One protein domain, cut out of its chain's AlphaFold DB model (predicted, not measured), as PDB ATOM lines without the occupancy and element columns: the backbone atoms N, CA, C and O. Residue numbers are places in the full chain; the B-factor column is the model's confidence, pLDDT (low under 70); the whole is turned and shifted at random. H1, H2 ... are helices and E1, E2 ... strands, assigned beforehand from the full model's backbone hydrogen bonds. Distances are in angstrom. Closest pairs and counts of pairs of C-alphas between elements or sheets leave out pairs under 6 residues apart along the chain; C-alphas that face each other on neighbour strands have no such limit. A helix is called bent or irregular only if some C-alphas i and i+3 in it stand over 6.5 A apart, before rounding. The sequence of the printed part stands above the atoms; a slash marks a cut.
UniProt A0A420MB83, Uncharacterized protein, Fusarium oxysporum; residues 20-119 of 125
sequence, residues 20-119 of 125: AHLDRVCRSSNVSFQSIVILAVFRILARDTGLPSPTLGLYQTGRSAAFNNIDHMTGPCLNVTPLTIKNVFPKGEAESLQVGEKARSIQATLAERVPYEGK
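This is residues 20 to 119 of the 125 residues of an uncharacterized protein of Fusarium oxysporum (UniProt A0A420MB83). A two-stranded hairpin, E1 and E2, and two helices, H2 and H3, make a loose triangle: H2 begins beside the middle of the long helix H3 and runs away from it, and the hairpin spans from H2 to the last part of H3. The short helix H1 sits off to one side at the beginning of H2, the long loop of residues 62 to 77 lies at one end of the long axis, and residues 91 to 96 stick out at the other. The printed part has 100 residues, with three named helices and two named strands in the order H1 H2 E1 E2 H3; the sheet, in the order E1 - E2, is antiparallel, and the class is mixed, helices and strands. The whole is only just loose, close to compact, with a radius of gyration of the C-alphas of 15.6 A, and elongated, with spans of 50 by 32 by 21 A.

H1, residues 20 to 28, begins at C-alpha 20 at (176.326, 109.951, 218.116) and is 12.4 A long from first to last C-alpha. H2, residues 33 to 49, is 24.5 A long and begins at C-alpha 33 at (170.526, 101.248, 218.611). E1, residues 55 to 61, is 19.2 A long, and E2, residues 78 to 84, is 19.1 A long. H3, residues 95 to 117, is 31.6 A long and ends at C-alpha 117 at (174.681, 81.762, 219.401). H3 is irregular: C-alphas 112 and 115 are 7.1 A apart.

H1 and H2 only just touch, with 3 pairs of C-alphas within 8 A, H2 with residue 33 alone; the closest C-alphas are those of Cys 26 and Phe 33, 6.0 A apart. Their lines are about perpendicular, at 85 degrees. H2 touches H3 with residues 35 to 39 alone, and H3 touches H2 with residues 102 to 107 alone; the closest C-alphas are those of Ser 35 and Ala 103, 5.1 A apart. These two lines are also about perpendicular, at 75 degrees. E1 and E2 form a hairpin, antiparallel at 150 degrees between their directions, with N 58 and O 81 at 2.8 A and N 79 and O 60 at 2.9 A, both within hydrogen-bond range. The closest C-alphas of H2 and E1 are those of Phe 42 and Leu 56, 8.0 A apart. Those of E2 and H3 are Asn 79 and Glu 117, 7.0 A apart. H1 is apart from E1, E2 and H3, and H2 is apart from E2. In H1 and H2 every O i to N i+4 pair is within hydrogen-bond range; in H3 it is 17 of 19.

The C-alphas of His 72 and Glu 93, the two farthest apart, are 50.5 A from each other. The printed part has no cut. The link from E1 to E2, 16 residues, is long. The mean pLDDT of the printed part is 82.2, and residues 62 to 77, 91 to 97 and 117 to 119 are under 70.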
ATOM      1  N   ALA A  20     175.999 109.560 216.743       92.31
ATOM      2  CA  ALA A  20     176.326 109.951 218.116       92.31
ATOM      3  C   ALA A  20     175.158 110.612 218.873       92.31
ATOM      4  O   ALA A  20     175.082 110.541 220.102       92.31
ATOM      5  N   HIS A  21     174.254 111.303 218.177       93.25
ATOM      6  CA  HIS A  21     173.037 111.826 218.788       93.25
ATOM      7  C   HIS A  21     172.017 110.702 219.004       93.25
ATOM      8  O   HIS A  21     171.515 110.544 220.116       93.25
ATOM      9  N   LEU A  22     171.778 109.876 217.981       91.12
ATOM     10  CA  LEU A  22     170.835 108.758 218.060       91.12
ATOM     11  C   LEU A  22     171.219 107.739 219.136       91.12
ATOM     12  O   LEU A  22     170.364 107.317 219.910       91.12
ATOM     13  N   ASP A  23     172.497 107.384 219.233       92.75
ATOM     14  CA  ASP A  23     173.018 106.474 220.251       92.75
ATOM     15  C   ASP A  23     172.839 107.053 221.666       92.75
ATOM     16  O   ASP A  23     172.398 106.342 222.569       92.75
ATOM     17  N   ARG A  24     173.048 108.367 221.858       94.44
ATOM     18  CA  ARG A  24     172.748 109.039 223.137       94.44
ATOM     19  C   ARG A  24     171.267 108.957 223.505       94.44
ATOM     20  O   ARG A  24     170.961 108.615 224.644       94.44
ATOM     21  N   VAL A  25     170.367 109.225 222.558       92.88
ATOM     22  CA  VAL A  25     168.909 109.144 222.776       92.88
ATOM     23  C   VAL A  25     168.463 107.707 223.070       92.88
ATOM     24  O   VAL A  25     167.628 107.472 223.947       92.88
ATOM     25  N   CYS A  26     169.037 106.726 222.369       93.31
ATOM     26  CA  CYS A  26     168.768 105.311 222.614       93.31
ATOM     27  C   CYS A  26     169.187 104.920 224.038       93.31
ATOM     28  O   CYS A  26     168.386 104.369 224.798       93.31
ATOM     29  N   ARG A  27     170.407 105.300 224.440       91.69
ATOM     30  CA  ARG A  27     170.943 105.040 225.783       91.69
ATOM     31  C   ARG A  27     170.123 105.711 226.880       91.69
ATOM     32  O   ARG A  27     169.785 105.042 227.852       91.69
ATOM     33  N   SER A  28     169.734 106.981 226.719       93.81
ATOM     34  CA  SER A  28     168.877 107.670 227.699       93.81
ATOM     35  C   SER A  28     167.488 107.039 227.831       93.81
ATOM     36  O   SER A  28     166.824 107.229 228.844       93.81
ATOM     37  N   SER A  29     167.056 106.275 226.823       90.88
ATOM     38  CA  SER A  29     165.766 105.571 226.791       90.88
ATOM     39  C   SER A  29     165.879 104.076 227.132       90.88
ATOM     40  O   SER A  29     164.902 103.332 226.992       90.88
ATOM     41  N   ASN A  30     167.063 103.627 227.568       92.38
ATOM     42  CA  ASN A  30     167.382 102.238 227.894       92.38
ATOM     43  C   ASN A  30     167.062 101.245 226.753       92.38
ATOM     44  O   ASN A  30     166.495 100.175 226.982       92.38
ATOM     45  N   VAL A  31     167.380 101.623 225.509       92.94
ATOM     46  CA  VAL A  31     167.270 100.777 224.307       92.94
ATOM     47  C   VAL A  31     168.595 100.750 223.550       92.94
ATOM     48  O   VAL A  31     169.317 101.745 223.513       92.94
ATOM     49  N   SER A  32     168.919  99.630 222.904       92.25
ATOM     50  CA  SER A  32     170.072  99.557 222.007       92.25
ATOM     51  C   SER A  32     169.728 100.102 220.623       92.25
ATOM     52  O   SER A  32     168.654  99.829 220.081       92.25
ATOM     53  N   PHE A  33     170.673 100.803 219.998       92.44
ATOM     54  CA  PHE A  33     170.526 101.248 218.611       92.44
ATOM     55  C   PHE A  33     170.242 100.074 217.653       92.44
ATOM     56  O   PHE A  33     169.369 100.164 216.791       92.44
ATOM     57  N   GLN A  34     170.907  98.931 217.862       91.75
ATOM     58  CA  GLN A  34     170.673  97.700 217.098       91.75
ATOM     59  C   GLN A  34     169.199  97.265 217.137       91.75
ATOM     60  O   GLN A  34     168.630  96.940 216.097       91.75
ATOM     61  N   SER A  35     168.562  97.281 218.314       93.44
ATOM     62  CA  SER A  35     167.157  96.871 218.454       93.44
ATOM     63  C   SER A  35     166.193  97.787 217.691       93.44
ATOM     64  O   SER A  35     165.210  97.310 217.124       93.44
ATOM     65  N   ILE A  36     166.513  99.084 217.604       93.44
ATOM     66  CA  ILE A  36     165.757 100.072 216.828       93.44
ATOM     67  C   ILE A  36     165.884  99.799 215.329       93.44
ATOM     68  O   ILE A  36     164.872  99.754 214.629       93.44
ATOM     69  N   VAL A  37     167.104  99.558 214.839       93.00
ATOM     70  CA  VAL A  37     167.343  99.224 213.425       93.00
ATOM     71  C   VAL A  37     166.627  97.929 213.042       93.00
ATOM     72  O   VAL A  37     165.931  97.889 212.029       93.00
ATOM     73  N   ILE A  38     166.728  96.891 213.876       93.94
ATOM     74  CA  ILE A  38     166.022  95.623 213.661       93.94
ATOM     75  C   ILE A  38     164.508  95.860 213.589       93.94
ATOM     76  O   ILE A  38     163.864  95.414 212.640       93.94
ATOM     77  N   LEU A  39     163.926  96.601 214.538       94.00
ATOM     78  CA  LEU A  39     162.494  96.904 214.521       94.00
ATOM     79  C   LEU A  39     162.075  97.652 213.245       94.00
ATOM     80  O   LEU A  39     161.029  97.343 212.672       94.00
ATOM     81  N   ALA A  40     162.882  98.609 212.781       93.25
ATOM     82  CA  ALA A  40     162.617  99.350 211.552       93.25
ATOM     83  C   ALA A  40     162.575  98.424 210.323       93.25
ATOM     84  O   ALA A  40     161.614  98.474 209.554       93.25
ATOM     85  N   VAL A  41     163.553  97.521 210.186       93.88
ATOM     86  CA  VAL A  41     163.600  96.534 209.091       93.88
ATOM     87  C   VAL A  41     162.397  95.590 209.140       93.88
ATOM     88  O   VAL A  41     161.744  95.364 208.123       93.88
ATOM     89  N   PHE A  42     162.038  95.086 210.323       95.00
ATOM     90  CA  PHE A  42     160.879  94.201 210.480       95.00
ATOM     91  C   PHE A  42     159.551  94.897 210.159       95.00
ATOM     92  O   PHE A  42     158.640  94.260 209.636       95.00
ATOM     93  N   ARG A  43     159.431  96.203 210.427       93.88
ATOM     94  CA  ARG A  43     158.259  96.997 210.026       93.88
ATOM     95  C   ARG A  43     158.160  97.163 208.516       93.88
ATOM     96  O   ARG A  43     157.059  97.061 207.990       93.88
ATOM     97  N   ILE A  44     159.277  97.403 207.829       93.69
ATOM     98  CA  ILE A  44     159.300  97.455 206.359       93.69
ATOM     99  C   ILE A  44     158.838  96.108 205.804       93.69
ATOM    100  O   ILE A  44     157.871  96.050 205.053       93.69
ATOM    101  N   LEU A  45     159.431  95.018 206.290       93.12
ATOM    102  CA  LEU A  45     159.071  93.678 205.846       93.12
ATOM    103  C   LEU A  45     157.602  93.333 206.115       93.12
ATOM    104  O   LEU A  45     156.949  92.721 205.275       93.12
ATOM    105  N   ALA A  46     157.059  93.719 207.268       93.81
ATOM    106  CA  ALA A  46     155.651  93.499 207.579       93.81
ATOM    107  C   ALA A  46     154.709  94.280 206.651       93.81
ATOM    108  O   ALA A  46     153.640  93.774 206.320       93.81
ATOM    109  N   ARG A  47     155.096  95.491 206.213       93.81
ATOM    110  CA  ARG A  47     154.342  96.248 205.195       93.81
ATOM    111  C   ARG A  47     154.385  95.539 203.848       93.81
ATOM    112  O   ARG A  47     153.337  95.371 203.237       93.81
ATOM    113  N   ASP A  48     155.562  95.078 203.438       93.75
ATOM    114  CA  ASP A  48     155.759  94.452 202.126       93.75
ATOM    115  C   ASP A  48     155.110  93.063 202.028       93.75
ATOM    116  O   ASP A  48     154.632  92.670 200.968       93.75
ATOM    117  N   THR A  49     155.070  92.314 203.133       93.38
ATOM    118  CA  THR A  49     154.513  90.948 203.177       93.38
ATOM    119  C   THR A  49     153.066  90.885 203.662       93.38
ATOM    120  O   THR A  49     152.434  89.838 203.548       93.38
ATOM    121  N   GLY A  50     152.543  91.961 204.258       92.50
ATOM    122  CA  GLY A  50     151.242  91.968 204.933       92.50
ATOM    123  C   GLY A  50     151.190  91.128 206.219       92.50
ATOM    124  O   GLY A  50     150.117  90.963 206.802       92.50
ATOM    125  N   LEU A  51     152.324  90.589 206.683       92.69
ATOM    126  CA  LEU A  51     152.388  89.747 207.874       92.69
ATOM    127  C   LEU A  51     152.693  90.589 209.122       92.69
ATOM    128  O   LEU A  51     153.732  91.247 209.179       92.69
ATOM    129  N   PRO A  52     151.868  90.525 210.184       90.75
ATOM    130  CA  PRO A  52     152.088  91.324 211.393       90.75
ATOM    131  C   PRO A  52     153.294  90.857 212.224       90.75
ATOM    132  O   PRO A  52     153.777  91.601 213.079       90.75
ATOM    133  N   SER A  53     153.754  89.621 212.007       93.25
ATOM    134  CA  SER A  53     154.855  88.992 212.744       93.25
ATOM    135  C   SER A  53     155.829  88.291 211.786       93.25
ATOM    136  O   SER A  53     155.793  87.063 211.687       93.25
ATOM    137  N   PRO A  54     156.652  89.036 211.028       93.81
ATOM    138  CA  PRO A  54     157.560  88.431 210.068       93.81
ATOM    139  C   PRO A  54     158.778  87.786 210.752       93.81
ATOM    140  O   PRO A  54     159.102  88.088 211.906       93.81
ATOM    141  N   THR A  55     159.461  86.907 210.013       94.38
ATOM    142  CA  THR A  55     160.696  86.223 210.428       94.38
ATOM    143  C   THR A  55     161.813  86.529 209.434       94.38
ATOM    144  O   THR A  55     161.596  86.442 208.228       94.38
ATOM    145  N   LEU A  56     163.005  86.852 209.938       91.62
ATOM    146  CA  LEU A  56     164.212  87.104 209.147       91.62
ATOM    147  C   LEU A  56     165.396  86.298 209.681       91.62
ATOM    148  O   LEU A  56     165.476  86.034 210.877       91.62
ATOM    149  N   GLY A  57     166.340  85.954 208.803       90.44
ATOM    150  CA  GLY A  57     167.660  85.477 209.220       90.44
ATOM    151  C   GLY A  57     168.505  86.649 209.717       90.44
ATOM    152  O   GLY A  57     168.777  87.578 208.956       90.44
ATOM    153  N   LEU A  58     168.903  86.620 210.987       89.12
ATOM    154  CA  LEU A  58     169.796  87.600 211.587       89.12
ATOM    155  C   LEU A  58     171.228  87.069 211.547       89.12
ATOM    156  O   LEU A  58     171.528  86.021 212.112       89.12
ATOM    157  N   TYR A  59     172.105  87.819 210.890       85.94
ATOM    158  CA  TYR A  59     173.535  87.545 210.868       85.94
ATOM    159  C   TYR A  59     174.193  88.122 212.120       85.94
ATOM    160  O   TYR A  59     174.066  89.315 212.399       85.94
ATOM    161  N   GLN A  60     174.903  87.284 212.870       79.56
ATOM    162  CA  GLN A  60     175.594  87.661 214.101       79.56
ATOM    163  C   GLN A  60     177.014  87.110 214.113       79.56
ATOM    164  O   GLN A  60     177.307  86.051 213.556       79.56
ATOM    165  N   THR A  61     177.910  87.828 214.781       73.88
ATOM    166  CA  THR A  61     179.270  87.351 215.018       73.88
ATOM    167  C   THR A  61     179.239  86.249 216.076       73.88
ATOM    168  O   THR A  61     178.916  86.507 217.232       73.88
ATOM    169  N   GLY A  62     179.638  85.033 215.720       63.66
ATOM    170  CA  GLY A  62     179.746  83.883 216.624       63.66
ATOM    171  C   GLY A  62     180.966  83.917 217.554       63.66
ATOM    172  O   GLY A  62     181.378  82.880 218.061       63.66
ATOM    173  N   ARG A  63     181.577  85.092 217.769       62.41
ATOM    174  CA  ARG A  63     182.791  85.261 218.591       62.41
ATOM    175  C   ARG A  63     182.503  85.438 220.088       62.41
ATOM    176  O   ARG A  63     183.434  85.490 220.879       62.41
ATOM    177  N   SER A  64     181.234  85.495 220.492       56.75
ATOM    178  CA  SER A  64     180.849  85.884 221.857       56.75
ATOM    179  C   SER A  64     181.020  84.802 222.935       56.75
ATOM    180  O   SER A  64     180.895  85.139 224.108       56.75
ATOM    181  N   ALA A  65     181.279  83.527 222.596       54.88
ATOM    182  CA  ALA A  65     181.304  82.445 223.602       54.88
ATOM    183  C   ALA A  65     182.478  81.452 223.536       54.88
ATOM    184  O   ALA A  65     182.442  80.445 224.242       54.88
ATOM    185  N   ALA A  66     183.507  81.673 222.719       53.97
ATOM    186  CA  ALA A  66     184.478  80.615 222.438       53.97
ATOM    187  C   ALA A  66     185.916  81.019 222.787       53.97
ATOM    188  O   ALA A  66     186.601  81.577 221.951       53.97
ATOM    189  N   PHE A  67     186.351  80.631 223.995       55.78
ATOM    190  CA  PHE A  67     187.741  80.401 224.439       55.78
ATOM    191  C   PHE A  67     188.758  81.562 224.311       55.78
ATOM    192  O   PHE A  67     188.611  82.508 223.544       55.78
ATOM    193  N   ASN A  68     189.844  81.487 225.092       56.41
ATOM    194  CA  ASN A  68     190.955  82.437 224.977       56.41
ATOM    195  C   ASN A  68     191.540  82.397 223.547       56.41
ATOM    196  O   ASN A  68     191.758  81.313 223.009       56.41
ATOM    197  N   ASN A  69     191.835  83.568 222.968       60.59
ATOM    198  CA  ASN A  69     192.442  83.786 221.640       60.59
ATOM    199  C   ASN A  69     191.532  83.653 220.394       60.59
ATOM    200  O   ASN A  69     192.058  83.536 219.286       60.59
ATOM    201  N   ILE A  70     190.197  83.737 220.501       62.31
ATOM    202  CA  ILE A  70     189.324  83.752 219.303       62.31
ATOM    203  C   ILE A  70     189.581  84.931 218.362       62.31
ATOM    204  O   ILE A  70     189.403  84.795 217.152       62.31
ATOM    205  N   ASP A  71     190.066  86.059 218.878       59.22
ATOM    206  CA  ASP A  71     190.448  87.224 218.069       59.22
ATOM    207  C   ASP A  71     191.616  86.921 217.113       59.22
ATOM    208  O   ASP A  71     191.785  87.603 216.105       59.22
ATOM    209  N   HIS A  72     192.371  85.846 217.376       61.28
ATOM    210  CA  HIS A  72     193.448  85.335 216.523       61.28
ATOM    211  C   HIS A  72     193.008  84.180 215.606       61.28
ATOM    212  O   HIS A  72     193.833  83.615 214.890       61.28
ATOM    213  N   MET A  73     191.724  83.802 215.623       60.56
ATOM    214  CA  MET A  73     191.216  82.668 214.854       60.56
ATOM    215  C   MET A  73     190.767  83.094 213.449       60.56
ATOM    216  O   MET A  73     189.831  83.891 213.279       60.56
ATOM    217  N   THR A  74     191.416  82.514 212.438       59.34
ATOM    218  CA  THR A  74     191.067  82.646 211.018       59.34
ATOM    219  C   THR A  74     190.035  81.572 210.652       59.34
ATOM    220  O   THR A  74     190.382  80.407 210.488       59.34
ATOM    221  N   GLY A  75     188.753  81.941 210.554       61.12
ATOM    222  CA  GLY A  75     187.656  81.034 210.184       61.12
ATOM    223  C   GLY A  75     186.300  81.753 210.081       61.12
ATOM    224  O   GLY A  75     186.181  82.890 210.554       61.12
ATOM    225  N   PRO A  76     185.274  81.141 209.452       60.66
ATOM    226  CA  PRO A  76     183.945  81.735 209.345       60.66
ATOM    227  C   PRO A  76     183.269  81.765 210.723       60.66
ATOM    228  O   PRO A  76     182.674  80.794 211.172       60.66
ATOM    229  N   CYS A  77     183.354  82.904 211.409       66.38
ATOM    230  CA  CYS A  77     182.696  83.126 212.702       66.38
ATOM    231  C   CYS A  77     181.348  83.842 212.541       66.38
ATOM    232  O   CYS A  77     181.004  84.700 213.354       66.38
ATOM    233  N   LEU A  78     180.613  83.553 211.467       72.00
ATOM    234  CA  LEU A  78     179.312  84.152 211.182       72.00
ATOM    235  C   LEU A  78     178.221  83.115 211.446       72.00
ATOM    236  O   LEU A  78     178.261  82.024 210.886       72.00
ATOM    237  N   ASN A  79     177.257  83.459 212.291       75.88
ATOM    238  CA  ASN A  79     176.078  82.645 212.557       75.88
ATOM    239  C   ASN A  79     174.844  83.333 211.961       75.88
ATOM    240  O   ASN A  79     174.755  84.562 211.978       75.88
ATOM    241  N   VAL A  80     173.898  82.547 211.446       84.81
ATOM    242  CA  VAL A  80     172.612  83.044 210.944       84.81
ATOM    243  C   VAL A  80     171.506  82.372 211.728       84.81
ATOM    244  O   VAL A  80     171.286  81.170 211.587       84.81
ATOM    245  N   THR A  81     170.792  83.143 212.544       86.81
ATOM    246  CA  THR A  81     169.690  82.617 213.354       86.81
ATOM    247  C   THR A  81     168.352  83.194 212.902       86.81
ATOM    248  O   THR A  81     168.271  84.364 212.523       86.81
ATOM    249  N   PRO A  82     167.263  82.409 212.918       90.56
ATOM    250  CA  PRO A  82     165.941  82.964 212.678       90.56
ATOM    251  C   PRO A  82     165.536  83.894 213.834       90.56
ATOM    252  O   PRO A  82     165.553  83.536 215.018       90.56
ATOM    253  N   LEU A  83     165.123  85.109 213.497       92.50
ATOM    254  CA  LEU A  83     164.524  86.074 214.409       92.50
ATOM    255  C   LEU A  83     163.093  86.360 213.958       92.50
ATOM    256  O   LEU A  83     162.861  86.790 212.832       92.50
ATOM    257  N   THR A  84     162.139  86.155 214.860       93.94
ATOM    258  CA  THR A  84     160.728  86.500 214.660       93.94
ATOM    259  C   THR A  84     160.362  87.596 215.642       93.94
ATOM    260  O   THR A  84     160.561  87.430 216.845       93.94
ATOM    261  N   ILE A  85     159.783  88.694 215.155       92.19
ATOM    262  CA  ILE A  85     159.252  89.752 216.018       92.19
ATOM    263  C   ILE A  85     157.738  89.737 215.911       92.19
ATOM    264  O   ILE A  85     157.173  89.948 214.842       92.19
ATOM    265  N   LYS A  86     157.072  89.494 217.042       91.94
ATOM    266  CA  LYS A  86     155.612  89.439 217.106       91.94
ATOM    267  C   LYS A  86     155.012  90.840 217.073       91.94
ATOM    268  O   LYS A  86     155.392  91.680 217.894       91.94
ATOM    269  N   ASN A  87     154.015  91.049 216.215       89.62
ATOM    270  CA  ASN A  87     153.216  92.274 216.115       89.62
ATOM    271  C   ASN A  87     154.097  93.532 216.067       89.62
ATOM    272  O   ASN A  87     154.223  94.257 217.057       89.62
ATOM    273  N   VAL A  88     154.758  93.756 214.930       90.44
ATOM    274  CA  VAL A  88     155.754  94.836 214.756       90.44
ATOM    275  C   VAL A  88     155.141  96.240 214.776       90.44
ATOM    276  O   VAL A  88     155.841  97.225 215.045       90.44
ATOM    277  N   PHE A  89     153.834  96.326 214.515       87.00
ATOM    278  CA  PHE A  89     153.053  97.543 214.659       87.00
ATOM    279  C   PHE A  89     152.412  97.582 216.049       87.00
ATOM    280  O   PHE A  89     151.648  96.672 216.390       87.00
ATOM    281  N   PRO A  90     152.740  98.598 216.861       73.06
ATOM    282  CA  PRO A  90     152.062  98.834 218.122       73.06
ATOM    283  C   PRO A  90     150.552  99.029 217.919       73.06
ATOM    284  O   PRO A  90     150.125  99.518 216.874       73.06
ATOM    285  N   LYS A  91     149.740  98.619 218.901       68.56
ATOM    286  CA  LYS A  91     148.282  98.804 218.882       68.56
ATOM    287  C   LYS A  91     147.925  99.907 219.884       68.56
ATOM    288  O   LYS A  91     148.130  99.717 221.075       68.56
ATOM    289  N   GLY A  92     147.359 101.021 219.413       67.00
ATOM    290  CA  GLY A  92     146.865 102.121 220.260       67.00
ATOM    291  C   GLY A  92     147.684 103.418 220.180       67.00
ATOM    292  O   GLY A  92     148.704 103.473 219.500       67.00
ATOM    293  N   GLU A  93     147.216 104.454 220.883       56.94
ATOM    294  CA  GLU A  93     147.529 105.877 220.634       56.94
ATOM    295  C   GLU A  93     148.945 106.340 221.040       56.94
ATOM    296  O   GLU A  93     149.432 107.345 220.529       56.94
ATOM    297  N   ALA A  94     149.660 105.606 221.899       68.00
ATOM    298  CA  ALA A  94     151.007 105.989 222.338       68.00
ATOM    299  C   ALA A  94     152.107 105.265 221.540       68.00
ATOM    300  O   ALA A  94     152.767 104.359 222.057       68.00
ATOM    301  N   GLU A  95     152.297 105.630 220.270       68.81
ATOM    302  CA  GLU A  95     153.237 104.946 219.367       68.81
ATOM    303  C   GLU A  95     154.681 104.936 219.909       68.81
ATOM    304  O   GLU A  95     155.342 103.895 219.903       68.81
ATOM    305  N   SER A  96     155.171 106.066 220.433       67.25
ATOM    306  CA  SER A  96     156.565 106.228 220.876       67.25
ATOM    307  C   SER A  96     156.924 105.370 222.095       67.25
ATOM    308  O   SER A  96     157.996 104.762 222.125       67.25
ATOM    309  N   LEU A  97     156.023 105.269 223.081       69.62
ATOM    310  CA  LEU A  97     156.220 104.410 224.256       69.62
ATOM    311  C   LEU A  97     156.298 102.938 223.839       69.62
ATOM    312  O   LEU A  97     157.205 102.215 224.258       69.62
ATOM    313  N   GLN A  98     155.420 102.527 222.925       79.62
ATOM    314  CA  GLN A  98     155.359 101.148 222.453       79.62
ATOM    315  C   GLN A  98     156.529 100.781 221.521       79.62
ATOM    316  O   GLN A  98     156.957  99.626 221.495       79.62
ATOM    317  N   VAL A  99     157.090 101.744 220.775       86.69
ATOM    318  CA  VAL A  99     158.351 101.556 220.029       86.69
ATOM    319  C   VAL A  99     159.482 101.217 220.995       86.69
ATOM    320  O   VAL A  99     160.189 100.233 220.776       86.69
ATOM    321  N   GLY A 100     159.625 101.991 222.075       89.06
ATOM    322  CA  GLY A 100     160.648 101.752 223.094       89.06
ATOM    323  C   GLY A 100     160.482 100.396 223.781       89.06
ATOM    324  O   GLY A 100     161.452  99.658 223.937       89.06
ATOM    325  N   GLU A 101     159.254 100.018 224.136       89.69
ATOM    326  CA  GLU A 101     158.961  98.699 224.715       89.69
ATOM    327  C   GLU A 101     159.293  97.555 223.759       89.69
ATOM    328  O   GLU A 101     159.939  96.580 224.153       89.69
ATOM    329  N   LYS A 102     158.909  97.676 222.483       91.12
ATOM    330  CA  LYS A 102     159.214  96.654 221.482       91.12
ATOM    331  C   LYS A 102     160.722  96.532 221.267       91.12
ATOM    332  O   LYS A 102     161.233  95.415 221.245       91.12
ATOM    333  N   ALA A 103     161.434  97.652 221.184       92.62
ATOM    334  CA  ALA A 103     162.890  97.676 221.084       92.62
ATOM    335  C   ALA A 103     163.557  96.990 222.291       92.62
ATOM    336  O   ALA A 103     164.402  96.112 222.107       92.62
ATOM    337  N   ARG A 104     163.102  97.275 223.520       93.19
ATOM    338  CA  ARG A 104     163.566  96.569 224.728       93.19
ATOM    339  C   ARG A 104     163.298  95.066 224.670       93.19
ATOM    340  O   ARG A 104     164.177  94.289 225.024       93.19
ATOM    341  N   SER A 105     162.128  94.648 224.181       92.56
ATOM    342  CA  SER A 105     161.817  93.218 224.033       92.56
ATOM    343  C   SER A 105     162.752  92.519 223.041       92.56
ATOM    344  O   SER A 105     163.212  91.414 223.313       92.56
ATOM    345  N   ILE A 106     163.108  93.187 221.936       92.88
ATOM    346  CA  ILE A 106     164.078  92.675 220.958       92.88
ATOM    347  C   ILE A 106     165.451  92.546 221.612       92.88
ATOM    348  O   ILE A 106     166.085  91.507 221.486       92.88
ATOM    349  N   GLN A 107     165.898  93.570 222.343       91.81
ATOM    350  CA  GLN A 107     167.163  93.523 223.075       91.81
ATOM    351  C   GLN A 107     167.204  92.358 224.076       91.81
ATOM    352  O   GLN A 107     168.204  91.648 224.123       91.81
ATOM    353  N   ALA A 108     166.128  92.137 224.837       91.56
ATOM    354  CA  ALA A 108     166.024  91.011 225.762       91.56
ATOM    355  C   ALA A 108     166.089  89.666 225.022       91.56
ATOM    356  O   ALA A 108     166.892  88.811 225.379       91.56
ATOM    357  N   THR A 109     165.340  89.521 223.924       90.44
ATOM    358  CA  THR A 109     165.383  88.325 223.069       90.44
ATOM    359  C   THR A 109     166.783  88.062 222.512       90.44
ATOM    360  O   THR A 109     167.205  86.914 222.457       90.44
ATOM    361  N   LEU A 110     167.521  89.096 222.097       88.62
ATOM    362  CA  LEU A 110     168.901  88.938 221.632       88.62
ATOM    363  C   LEU A 110     169.831  88.515 222.775       88.62
ATOM    364  O   LEU A 110     170.637  87.610 222.593       88.62
ATOM    365  N   ALA A 111     169.691  89.115 223.961       86.62
ATOM    366  CA  ALA A 111     170.494  88.768 225.134       86.62
ATOM    367  C   ALA A 111     170.269  87.315 225.593       86.62
ATOM    368  O   ALA A 111     171.229  86.604 225.880       86.62
ATOM    369  N   GLU A 112     169.019  86.848 225.593       86.81
ATOM    370  CA  GLU A 112     168.652  85.459 225.909       86.81
ATOM    371  C   GLU A 112     169.261  84.445 224.932       86.81
ATOM    372  O   GLU A 112     169.481  83.290 225.294       86.81
ATOM    373  N   ARG A 113     169.543  84.862 223.693       81.19
ATOM    374  CA  ARG A 113     170.101  83.986 222.658       81.19
ATOM    375  C   ARG A 113     171.619  83.864 222.705       81.19
ATOM    376  O   ARG A 113     172.145  82.870 222.205       81.19
ATOM    377  N   VAL A 114     172.314  84.802 223.351       77.50
ATOM    378  CA  VAL A 114     173.786  84.828 223.444       77.50
ATOM    379  C   VAL A 114     174.396  83.471 223.847       77.50
ATOM    380  O   VAL A 114     175.342  83.041 223.182       77.50
ATOM    381  N   PRO A 115     173.868  82.729 224.848       72.81
ATOM    382  CA  PRO A 115     174.426  81.427 225.236       72.81
ATOM    383  C   PRO A 115     174.332  80.349 224.144       72.81
ATOM    384  O   PRO A 115     175.094  79.381 224.155       72.81
ATOM    385  N   TYR A 116     173.392  80.493 223.208       70.31
ATOM    386  CA  TYR A 116     173.127  79.532 222.138       70.31
ATOM    387  C   TYR A 116     173.809  79.923 220.820       70.31
ATOM    388  O   TYR A 116     174.085  79.060 219.990       70.31
ATOM    389  N   GLU A 117     174.118  81.207 220.637       64.88
ATOM    390  CA  GLU A 117     174.681  81.762 219.401       64.88
ATOM    391  C   GLU A 117     176.205  81.620 219.286       64.88
ATOM    392  O   GLU A 117     176.745  81.718 218.185       64.88
ATOM    393  N   GLY A 118     176.901  81.361 220.394       53.50
ATOM    394  CA  GLY A 118     178.357  81.199 220.418       53.50
ATOM    395  C   GLY A 118     178.871  79.791 220.093       53.50
ATOM    396  O   GLY A 118     180.078  79.557 220.104       53.50
ATOM    397  N   LYS A 119     177.980  78.848 219.771       51.59
ATOM    398  CA  LYS A 119     178.357  77.544 219.212       51.59
ATOM    399  C   LYS A 119     178.423  77.664 217.695       51.59
ATOM    400  O   LYS A 119     177.517  77.229 216.991       51.59
TER     401      LYS A 119